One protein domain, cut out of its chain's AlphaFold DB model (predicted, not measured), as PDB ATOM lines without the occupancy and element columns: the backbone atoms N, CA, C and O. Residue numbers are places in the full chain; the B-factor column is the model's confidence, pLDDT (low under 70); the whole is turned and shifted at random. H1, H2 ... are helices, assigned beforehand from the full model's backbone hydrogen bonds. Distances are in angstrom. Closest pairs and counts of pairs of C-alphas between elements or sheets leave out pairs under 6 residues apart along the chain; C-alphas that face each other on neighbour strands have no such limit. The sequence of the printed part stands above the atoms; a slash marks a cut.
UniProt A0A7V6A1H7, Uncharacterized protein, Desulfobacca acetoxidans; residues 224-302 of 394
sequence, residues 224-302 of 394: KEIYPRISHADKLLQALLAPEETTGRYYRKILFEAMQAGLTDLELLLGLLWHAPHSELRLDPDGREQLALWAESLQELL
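AT A GLANCE: This is residues 224 to 302 of the 394 residues of an uncharacterized protein of Desulfobacca acetoxidans (UniProt A0A7V6A1H7). Three helices, H3, H4 and H5, make a triangular up-and-down bundle whose members cross at marked angles. H2 folds back side by side with H3, and the short H1 sits across H4 at the edge of the body. The 79 printed residues hold five named helices, H1 to H5 in chain order, and no named strand; the class is all helix. The whole is compact and rounded, with a radius of gyration of the C-alphas of 11.5 A and spans of 32 by 27 by 24 A.

HOW THE PARTS SIT: H1, residues 224 to 230, and H2, residues 234 to 241, are close but not clearly touching; their closest C-alphas, those of Ile 230 and Leu 236, are 7.3 A apart. H3, residues 247 to 260, forms a helical hairpin with H2: they touch at a shallow tilt of 17 degrees, opposite ways, and their closest C-alphas, Leu 236 and Glu 257, are 5.0 A apart. H4, residues 266 to 275, touches H3 at a steep tilt of 44 degrees, opposite ways, with Tyr 251 and Leu 273 closest at 6.7 A between C-alphas; these two form another hairpin. H1 only just touches H4, with 3 pairs of C-alphas within 8 A, Ile 226 and Leu 272 being closest at 6.7 A; they are only just about perpendicular, at 70.4 degrees. H5, residues 287 to 300, forms a hairpin with H4, a steep tilt of 39 degrees, opposite ways, with the closest C-alphas, Leu 270 and Ala 292, 6.7 A apart. H3 with residues 252 to 255 alone only just touches H5 with residues 294 to 298 alone, in 3 pairs of C-alphas within 8 A, the closest being Leu 255 and Ala 295 at 7.3 A. H3, H4 and H5 are a bundle, up and down, each running against the one before it. H2 is apart from H4 and H5. In H2, H3, H4 and H5 every O i to N i+4 pair is within hydrogen-bond range; in H1 it is 1 of 3, beside 2 of 4 O i to N i+3 pairs.

IN THESE COORDINATES: H1 begins at C-alpha 224, (206.840, 159.814, 150.191). H3 runs 20.4 A from C-alpha 247, (183.581, 164.058, 153.728), to C-alpha 260. H1 spans 10.7 A, H2 10.8 A and H4 14.0 A. H5 spans 20.2 A and ends at C-alpha 300, (184.538, 151.725, 136.258).

THE WHOLE: The farthest C-alphas, His 232 and Pro 285, are 32.2 A apart. The printed part has no cut. The link from H4 to H5, 11 residues, is long; the other three links are tight. The mean pLDDT of the printed part is 83.4, with residues 285 to 289, 292, 296 and 298 to 302 under 70.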
ATOM      1  N   LYS A 224     205.521 159.616 150.812       92.31
ATOM      2  CA  LYS A 224     206.840 159.814 150.191       92.31
ATOM      3  C   LYS A 224     206.905 159.287 148.747       92.31
ATOM      4  O   LYS A 224     207.682 159.808 147.952       92.31
ATOM      5  N   GLU A 225     206.105 158.278 148.419       91.69
ATOM      6  CA  GLU A 225     206.010 157.655 147.093       91.69
ATOM      7  C   GLU A 225     204.901 158.292 146.244       91.69
ATOM      8  O   GLU A 225     205.076 158.461 145.037       91.69
ATOM      9  N   ILE A 226     203.803 158.719 146.880       94.31
ATOM     10  CA  ILE A 226     202.709 159.458 146.235       94.31
ATOM     11  C   ILE A 226     203.163 160.860 145.820       94.31
ATOM     12  O   ILE A 226     202.957 161.252 144.671       94.31
ATOM     13  N   TYR A 227     203.773 161.630 146.733       94.50
ATOM     14  CA  TYR A 227     204.012 163.063 146.527       94.50
ATOM     15  C   TYR A 227     204.764 163.390 145.219       94.50
ATOM     16  O   TYR A 227     204.278 164.245 144.483       94.50
ATOM     17  N   PRO A 228     205.858 162.694 144.837       96.19
ATOM     18  CA  PRO A 228     206.528 162.928 143.553       96.19
ATOM     19  C   PRO A 228     205.640 162.679 142.323       96.19
ATOM     20  O   PRO A 228     205.829 163.324 141.294       96.19
ATOM     21  N   ARG A 229     204.670 161.755 142.413       95.06
ATOM     22  CA  ARG A 229     203.731 161.459 141.318       95.06
ATOM     23  C   ARG A 229     202.623 162.508 141.191       95.06
ATOM     24  O   ARG A 229     202.121 162.692 140.093       95.06
ATOM     25  N   ILE A 230     202.270 163.213 142.271       95.69
ATOM     26  CA  ILE A 230     201.217 164.251 142.272       95.69
ATOM     27  C   ILE A 230     201.756 165.690 142.279       95.69
ATOM     28  O   ILE A 230     200.989 166.631 142.096       95.69
ATOM     29  N   SER A 231     203.062 165.898 142.485       94.69
ATOM     30  CA  SER A 231     203.654 167.224 142.740       94.69
ATOM     31  C   SER A 231     203.535 168.224 141.584       94.69
ATOM     32  O   SER A 231     203.800 169.404 141.778       94.69
ATOM     33  N   HIS A 232     203.183 167.756 140.385       93.06
ATOM     34  CA  HIS A 232     202.975 168.570 139.186       93.06
ATOM     35  C   HIS A 232     201.486 168.852 138.894       93.06
ATOM     36  O   HIS A 232     201.170 169.542 137.927       93.06
ATOM     37  N   ALA A 233     200.569 168.313 139.705       95.38
ATOM     38  CA  ALA A 233     199.128 168.445 139.537       95.38
ATOM     39  C   ALA A 233     198.567 169.505 140.502       95.38
ATOM     40  O   ALA A 233     197.956 169.183 141.522       95.38
ATOM     41  N   ASP A 234     198.765 170.789 140.183       95.06
ATOM     42  CA  ASP A 234     198.401 171.918 141.060       95.06
ATOM     43  C   ASP A 234     196.951 171.866 141.569       95.06
ATOM     44  O   ASP A 234     196.693 172.111 142.748       95.06
ATOM     45  N   LYS A 235     195.995 171.506 140.703       95.62
ATOM     46  CA  LYS A 235     194.576 171.384 141.078       95.62
ATOM     47  C   LYS A 235     194.318 170.251 142.069       95.62
ATOM     48  O   LYS A 235     193.510 170.414 142.978       95.62
ATOM     49  N   LEU A 236     195.028 169.133 141.930       95.88
ATOM     50  CA  LEU A 236     194.933 168.005 142.851       95.88
ATOM     51  C   LEU A 236     195.505 168.375 144.225       95.88
ATOM     52  O   LEU A 236     194.874 168.119 145.248       95.88
ATOM     53  N   LEU A 237     196.658 169.051 144.254       95.44
ATOM     54  CA  LEU A 237     197.236 169.586 145.490       95.44
ATOM     55  C   LEU A 237     196.295 170.599 146.164       95.44
ATOM     56  O   LEU A 237     196.138 170.574 147.384       95.44
ATOM     57  N   GLN A 238     195.613 171.445 145.387       94.81
ATOM     58  CA  GLN A 238     194.569 172.336 145.902       94.81
ATOM     59  C   GLN A 238     193.353 171.563 146.435       94.81
ATOM     60  O   GLN A 238     192.854 171.909 147.502       94.81
ATOM     61  N   ALA A 239     192.894 170.509 145.754       93.69
ATOM     62  CA  ALA A 239     191.778 169.674 146.207       93.69
ATOM     63  C   ALA A 239     192.078 168.945 147.530       93.69
ATOM     64  O   ALA A 239     191.205 168.877 148.388       93.69
ATOM     65  N   LEU A 240     193.313 168.471 147.722       93.12
ATOM     66  CA  LEU A 240     193.777 167.825 148.959       93.12
ATOM     67  C   LEU A 240     193.876 168.788 150.153       93.12
ATOM     68  O   LEU A 240     193.766 168.365 151.300       93.12
ATOM     69  N   LEU A 241     194.130 170.074 149.902       93.25
ATOM     70  CA  LEU A 241     194.260 171.085 150.956       93.25
ATOM     71  C   LEU A 241     192.947 171.824 151.240       93.25
ATOM     72  O   LEU A 241     192.773 172.344 152.345       93.25
ATOM     73  N   ALA A 242     192.032 171.871 150.270       88.62
ATOM     74  CA  ALA A 242     190.747 172.542 150.397       88.62
ATOM     75  C   ALA A 242     189.874 171.882 151.483       88.62
ATOM     76  O   ALA A 242     189.567 170.694 151.368       88.62
ATOM     77  N   PRO A 243     189.424 172.631 152.509       78.06
ATOM     78  CA  PRO A 243     188.334 172.171 153.354       78.06
ATOM     79  C   PRO A 243     187.045 172.148 152.523       78.06
ATOM     80  O   PRO A 243     186.745 173.098 151.798       78.06
ATOM     81  N   GLU A 244     186.285 171.066 152.629       81.06
ATOM     82  CA  GLU A 244     185.016 170.860 151.927       81.06
ATOM     83  C   GLU A 244     183.893 170.626 152.941       81.06
ATOM     84  O   GLU A 244     184.130 170.162 154.053       81.06
ATOM     85  N   GLU A 245     182.658 170.945 152.555       70.31
ATOM     86  CA  GLU A 245     181.496 170.926 153.461       70.31
ATOM     87  C   GLU A 245     181.100 169.515 153.926       70.31
ATOM     88  O   GLU A 245     180.437 169.377 154.951       70.31
ATOM     89  N   THR A 246     181.472 168.471 153.174       83.56
ATOM     90  CA  THR A 246     181.212 167.071 153.535       83.56
ATOM     91  C   THR A 246     182.339 166.140 153.095       83.56
ATOM     92  O   THR A 246     182.925 166.283 152.016       83.56
ATOM     93  N   THR A 247     182.574 165.112 153.909       82.25
ATOM     94  CA  THR A 247     183.581 164.058 153.728       82.25
ATOM     95  C   THR A 247     183.477 163.392 152.344       82.25
ATOM     96  O   THR A 247     184.467 163.282 151.627       82.25
ATOM     97  N   GLY A 248     182.269 163.044 151.882       79.94
ATOM     98  CA  GLY A 248     182.068 162.451 150.550       79.94
ATOM     99  C   GLY A 248     182.357 163.402 149.375       79.94
ATOM    100  O   GLY A 248     182.824 162.961 148.323       79.94
ATOM    101  N   ARG A 249     182.120 164.714 149.532       82.75
ATOM    102  CA  ARG A 249     182.428 165.723 148.500       82.75
ATOM    103  C   ARG A 249     183.937 165.929 148.360       82.75
ATOM    104  O   ARG A 249     184.432 166.007 147.237       82.75
ATOM    105  N   TYR A 250     184.648 165.930 149.486       89.88
ATOM    106  CA  TYR A 250     186.107 166.013 149.560       89.88
ATOM    107  C   TYR A 250     186.798 164.920 148.731       89.88
ATOM    108  O   TYR A 250     187.533 165.229 147.792       89.88
ATOM    109  N   TYR A 251     186.505 163.642 148.991       88.06
ATOM    110  CA  TYR A 251     187.164 162.547 148.270       88.06
ATOM    111  C   TYR A 251     186.780 162.468 146.793       88.06
ATOM    112  O   TYR A 251     187.651 162.229 145.959       88.06
ATOM    113  N   ARG A 252     185.516 162.742 146.435       87.12
ATOM    114  CA  ARG A 252     185.101 162.817 145.021       87.12
ATOM    115  C   ARG A 252     185.865 163.899 144.257       87.12
ATOM    116  O   ARG A 252     186.232 163.676 143.109       87.12
ATOM    117  N   LYS A 253     186.142 165.044 144.888       91.12
ATOM    118  CA  LYS A 253     186.939 166.130 144.298       91.12
ATOM    119  C   LYS A 253     188.410 165.739 144.124       91.12
ATOM    120  O   LYS A 253     188.985 166.028 143.078       91.12
ATOM    121  N   ILE A 254     189.001 165.057 145.111       92.56
ATOM    122  CA  ILE A 254     190.372 164.524 145.017       92.56
ATOM    123  C   ILE A 254     190.476 163.511 143.874       92.56
ATOM    124  O   ILE A 254     191.356 163.652 143.030       92.56
ATOM    125  N   LEU A 255     189.567 162.532 143.813       90.38
ATOM    126  CA  LEU A 255     189.536 161.542 142.734       90.38
ATOM    127  C   LEU A 255     189.369 162.216 141.372       90.38
ATOM    128  O   LEU A 255     190.174 161.969 140.479       90.38
ATOM    129  N   PHE A 256     188.412 163.141 141.240       90.81
ATOM    130  CA  PHE A 256     188.187 163.875 139.997       90.81
ATOM    131  C   PHE A 256     189.449 164.591 139.493       90.81
ATOM    132  O   PHE A 256     189.844 164.393 138.346       90.81
ATOM    133  N   GLU A 257     190.120 165.382 140.334       94.31
ATOM    134  CA  GLU A 257     191.342 166.088 139.921       94.31
ATOM    135  C   GLU A 257     192.534 165.134 139.703       94.31
ATOM    136  O   GLU A 257     193.402 165.420 138.878       94.31
ATOM    137  N   ALA A 258     192.573 163.974 140.372       92.12
ATOM    138  CA  ALA A 258     193.586 162.942 140.140       92.12
ATOM    139  C   ALA A 258     193.420 162.271 138.768       92.12
ATOM    140  O   ALA A 258     194.390 162.141 138.022       92.12
ATOM    141  N   MET A 259     192.185 161.941 138.393       89.25
ATOM    142  CA  MET A 259     191.837 161.432 137.064       89.25
ATOM    143  C   MET A 259     192.156 162.460 135.968       89.25
ATOM    144  O   MET A 259     192.737 162.108 134.944       89.25
ATOM    145  N   GLN A 260     191.847 163.745 136.192       91.31
ATOM    146  CA  GLN A 260     192.196 164.838 135.267       91.31
ATOM    147  C   GLN A 260     193.717 165.042 135.132       91.31
ATOM    148  O   GLN A 260     194.185 165.508 134.095       91.31
ATOM    149  N   ALA A 261     194.499 164.659 136.147       91.94
ATOM    150  CA  ALA A 261     195.960 164.594 136.094       91.94
ATOM    151  C   ALA A 261     196.503 163.290 135.459       91.94
ATOM    152  O   ALA A 261     197.716 163.094 135.413       91.94
ATOM    153  N   GLY A 262     195.634 162.402 134.960       92.00
ATOM    154  CA  GLY A 262     196.014 161.142 134.314       92.00
ATOM    155  C   GLY A 262     196.355 160.000 135.278       92.00
ATOM    156  O   GLY A 262     196.973 159.020 134.865       92.00
ATOM    157  N   LEU A 263     195.981 160.106 136.557       90.38
ATOM    158  CA  LEU A 263     196.239 159.075 137.561       90.38
ATOM    159  C   LEU A 263     195.117 158.026 137.537       90.38
ATOM    160  O   LEU A 263     194.003 158.290 137.983       90.38
ATOM    161  N   THR A 264     195.425 156.839 137.014       86.06
ATOM    162  CA  THR A 264     194.490 155.700 136.865       86.06
ATOM    163  C   THR A 264     194.907 154.445 137.647       86.06
ATOM    164  O   THR A 264     194.194 153.445 137.645       86.06
ATOM    165  N   ASP A 265     196.062 154.500 138.312       85.38
ATOM    166  CA  ASP A 265     196.617 153.456 139.180       85.38
ATOM    167  C   ASP A 265     195.801 153.387 140.487       85.38
ATOM    168  O   ASP A 265     195.777 154.346 141.263       85.38
ATOM    169  N   LEU A 266     195.101 152.269 140.708       81.75
ATOM    170  CA  LEU A 266     194.180 152.096 141.835       81.75
ATOM    171  C   LEU A 266     194.905 152.127 143.190       81.75
ATOM    172  O   LEU A 266     194.407 152.746 144.126       81.75
ATOM    173  N   GLU A 267     196.092 151.526 143.303       84.19
ATOM    174  CA  GLU A 267     196.874 151.536 144.547       84.19
ATOM    175  C   GLU A 267     197.348 152.961 144.872       84.19
ATOM    176  O   GLU A 267     197.261 153.408 146.020       84.19
ATOM    177  N   LEU A 268     197.759 153.717 143.847       88.44
ATOM    178  CA  LEU A 268     198.113 155.129 143.981       88.44
ATOM    179  C   LEU A 268     196.918 155.996 144.396       88.44
ATOM    180  O   LEU A 268     197.070 156.852 145.269       88.44
ATOM    181  N   LEU A 269     195.742 155.784 143.797       89.50
ATOM    182  CA  LEU A 269     194.515 156.503 144.145       89.50
ATOM    183  C   LEU A 269     194.071 156.179 145.580       89.50
ATOM    184  O   LEU A 269     193.773 157.094 146.343       89.50
ATOM    185  N   LEU A 270     194.101 154.912 145.997       86.19
ATOM    186  CA  LEU A 270     193.759 154.519 147.369       86.19
ATOM    187  C   LEU A 270     194.737 155.097 148.396       86.19
ATOM    188  O   LEU A 270     194.299 155.666 149.398       86.19
ATOM    189  N   GLY A 271     196.044 155.031 148.128       89.38
ATOM    190  CA  GLY A 271     197.058 155.669 148.968       89.38
ATOM    191  C   GLY A 271     196.858 157.184 149.065       89.38
ATOM    192  O   GLY A 271     196.967 157.760 150.148       89.38
ATOM    193  N   LEU A 272     196.498 157.839 147.959       91.88
ATOM    194  CA  LEU A 272     196.221 159.274 147.900       91.88
ATOM    195  C   LEU A 272     195.032 159.684 148.784       91.88
ATOM    196  O   LEU A 272     195.141 160.664 149.522       91.88
ATOM    197  N   LEU A 273     193.923 158.936 148.747       90.69
ATOM    198  CA  LEU A 273     192.763 159.197 149.608       90.69
ATOM    199  C   LEU A 273     193.073 158.896 151.077       90.69
ATOM    200  O   LEU A 273     192.749 159.700 151.949       90.69
ATOM    201  N   TRP A 274     193.748 157.776 151.347       88.56
ATOM    202  CA  TRP A 274     194.159 157.376 152.693       88.56
ATOM    203  C   TRP A 274     195.084 158.409 153.352       88.56
ATOM    204  O   TRP A 274     194.934 158.756 154.526       88.56
ATOM    205  N   HIS A 275     196.026 158.967 152.592       89.44
ATOM    206  CA  HIS A 275     196.941 159.992 153.083       89.44
ATOM    207  C   HIS A 275     196.385 161.423 153.022       89.44
ATOM    208  O   HIS A 275     197.028 162.329 153.555       89.44
ATOM    209  N   ALA A 276     195.186 161.643 152.474       90.69
ATOM    210  CA  ALA A 276     194.613 162.977 152.313       90.69
ATOM    211  C   ALA A 276     194.556 163.746 153.662       90.69
ATOM    212  O   ALA A 276     194.181 163.158 154.684       90.69
ATOM    213  N   PRO A 277     194.919 165.045 153.715       85.62
ATOM    214  CA  PRO A 277     195.029 165.801 154.969       85.62
ATOM    215  C   PRO A 277     193.778 165.736 155.849       85.62
ATOM    216  O   PRO A 277     193.865 165.294 156.993       85.62
ATOM    217  N   HIS A 278     192.611 166.051 155.282       82.25
ATOM    218  CA  HIS A 278     191.314 166.055 155.974       82.25
ATOM    219  C   HIS A 278     190.610 164.684 155.959       82.25
ATOM    220  O   HIS A 278     189.386 164.603 155.973       82.25
ATOM    221  N   SER A 279     191.368 163.583 155.883       76.19
ATOM    222  CA  SER A 279     190.797 162.231 155.904       76.19
ATOM    223  C   SER A 279     190.332 161.838 157.313       76.19
ATOM    224  O   SER A 279     191.109 161.335 158.132       76.19
ATOM    225  N   GLU A 280     189.044 162.073 157.572       76.75
ATOM    226  CA  GLU A 280     188.310 161.618 158.766       76.75
ATOM    227  C   GLU A 280     188.104 160.095 158.769       76.75
ATOM    228  O   GLU A 280     188.125 159.473 159.825       76.75
ATOM    229  N   LEU A 281     188.013 159.475 157.584       74.44
ATOM    230  CA  LEU A 281     187.834 158.022 157.403       74.44
ATOM    231  C   LEU A 281     189.021 157.169 157.889       74.44
ATOM    232  O   LEU A 281     188.916 155.951 157.922       74.44
ATOM    233  N   ARG A 282     190.138 157.782 158.302       74.19
ATOM    234  CA  ARG A 282     191.205 157.093 159.055       74.19
ATOM    235  C   ARG A 282     190.833 156.791 160.510       74.19
ATOM    236  O   ARG A 282     191.526 156.009 161.153       74.19
ATOM    237  N   LEU A 283     189.812 157.461 161.045       73.00
ATOM    238  CA  LEU A 283     189.296 157.260 162.405       73.00
ATOM    239  C   LEU A 283     188.111 156.283 162.436       73.00
ATOM    240  O   LEU A 283     187.703 155.852 163.511       73.00
ATOM    241  N   ASP A 284     187.570 155.953 161.264       70.06
ATOM    242  CA  ASP A 284     186.471 155.018 161.057       70.06
ATOM    243  C   ASP A 284     187.045 153.617 160.755       70.06
ATOM    244  O   ASP A 284     187.848 153.499 159.822       70.06
ATOM    245  N   PRO A 285     186.684 152.555 161.506       57.16
ATOM    246  CA  PRO A 285     187.132 151.193 161.208       57.16
ATOM    247  C   PRO A 285     186.742 150.716 159.796       57.16
ATOM    248  O   PRO A 285     187.520 149.988 159.177       57.16
ATOM    249  N   ASP A 286     185.606 151.175 159.261       68.31
ATOM    250  CA  ASP A 286     185.083 150.774 157.948       68.31
ATOM    251  C   ASP A 286     185.443 151.777 156.838       68.31
ATOM    252  O   ASP A 286     185.276 151.504 155.643       68.31
ATOM    253  N   GLY A 287     186.010 152.933 157.203       68.88
ATOM    254  CA  GLY A 287     186.292 154.039 156.287       68.88
ATOM    255  C   GLY A 287     187.185 153.657 155.102       68.88
ATOM    256  O   GLY A 287     187.072 154.227 154.016       68.88
ATOM    257  N   ARG A 288     188.026 152.629 155.259       67.56
ATOM    258  CA  ARG A 288     188.827 152.058 154.170       67.56
ATOM    259  C   ARG A 288     187.988 151.332 153.115       67.56
ATOM    260  O   ARG A 288     188.310 151.442 151.934       67.56
ATOM    261  N   GLU A 289     186.948 150.596 153.506       65.31
ATOM    262  CA  GLU A 289     186.065 149.925 152.541       65.31
ATOM    263  C   GLU A 289     185.300 150.963 151.715       65.31
ATOM    264  O   GLU A 289     185.195 150.837 150.496       65.31
ATOM    265  N   GLN A 290     184.870 152.053 152.355       72.94
ATOM    266  CA  GLN A 290     184.229 153.173 151.674       72.94
ATOM    267  C   GLN A 290     185.171 153.881 150.679       72.94
ATOM    268  O   GLN A 290     184.752 154.202 149.565       72.94
ATOM    269  N   LEU A 291     186.451 154.071 151.031       77.94
ATOM    270  CA  LEU A 291     187.460 154.596 150.100       77.94
ATOM    271  C   LEU A 291     187.728 153.649 148.919       77.94
ATOM    272  O   LEU A 291     187.882 154.127 147.794       77.94
ATOM    273  N   ALA A 292     187.754 152.332 149.159       67.88
ATOM    274  CA  ALA A 292     187.906 151.322 148.112       67.88
ATOM    275  C   ALA A 292     186.755 151.380 147.102       67.88
ATOM    276  O   ALA A 292     186.995 151.562 145.909       67.88
ATOM    277  N   LEU A 293     185.514 151.348 147.596       72.38
ATOM    278  CA  LEU A 293     184.309 151.451 146.775       72.38
ATOM    279  C   LEU A 293     184.299 152.723 145.914       72.38
ATOM    280  O   LEU A 293     183.988 152.655 144.731       72.38
ATOM    281  N   TRP A 294     184.675 153.886 146.459       76.19
ATOM    282  CA  TRP A 294     184.700 155.126 145.671       76.19
ATOM    283  C   TRP A 294     185.787 155.161 144.594       76.19
ATOM    284  O   TRP A 294     185.554 155.751 143.540       76.19
ATOM    285  N   ALA A 295     186.952 154.557 144.838       71.38
ATOM    286  CA  ALA A 295     188.002 154.465 143.830       71.38
ATOM    287  C   ALA A 295     187.624 153.475 142.714       71.38
ATOM    288  O   ALA A 295     187.771 153.811 141.541       71.38
ATOM    289  N   GLU A 296     187.069 152.309 143.066       69.12
ATOM    290  CA  GLU A 296     186.587 151.301 142.110       69.12
ATOM    291  C   GLU A 296     185.428 151.844 141.256       69.12
ATOM    292  O   GLU A 296     185.537 151.864 140.031       69.12
ATOM    293  N   SER A 297     184.367 152.390 141.868       70.19
ATOM    294  CA  SER A 297     183.214 152.926 141.123       70.19
ATOM    295  C   SER A 297     183.575 154.078 140.182       70.19
ATOM    296  O   SER A 297     182.943 154.237 139.142       70.19
ATOM    297  N   LEU A 298     184.571 154.906 140.520       65.94
ATOM    298  CA  LEU A 298     185.037 155.950 139.601       65.94
ATOM    299  C   LEU A 298     185.966 155.402 138.517       65.94
ATOM    300  O   LEU A 298     185.924 155.918 137.407       65.94
ATOM    301  N   GLN A 299     186.748 154.352 138.782       66.25
ATOM    302  CA  GLN A 299     187.531 153.681 137.743       66.25
ATOM    303  C   GLN A 299     186.613 153.022 136.699       66.25
ATOM    304  O   GLN A 299     186.835 153.207 135.503       66.25
ATOM    305  N   GLU A 300     185.550 152.336 137.135       69.38
ATOM    306  CA  GLU A 300     184.538 151.725 136.258       69.38
ATOM    307  C   GLU A 300     183.839 152.765 135.361       69.38
ATOM    308  O   GLU A 300     183.691 152.537 134.165       69.38
ATOM    309  N   LEU A 301     183.512 153.953 135.889       58.50
ATOM    310  CA  LEU A 301     182.894 155.058 135.133       58.50
ATOM    311  C   LEU A 301     183.822 155.761 134.117       58.50
ATOM    312  O   LEU A 301     183.382 156.684 133.428       58.50
ATOM    313  N   LEU A 302     185.105 155.391 134.053       54.91
ATOM    314  CA  LEU A 302     186.129 156.064 133.235       54.91
ATOM    315  C   LEU A 302     186.861 155.138 132.271       54.91
ATOM    316  O   LEU A 302     187.650 155.625 131.457       54.91
TER     317      LEU A 302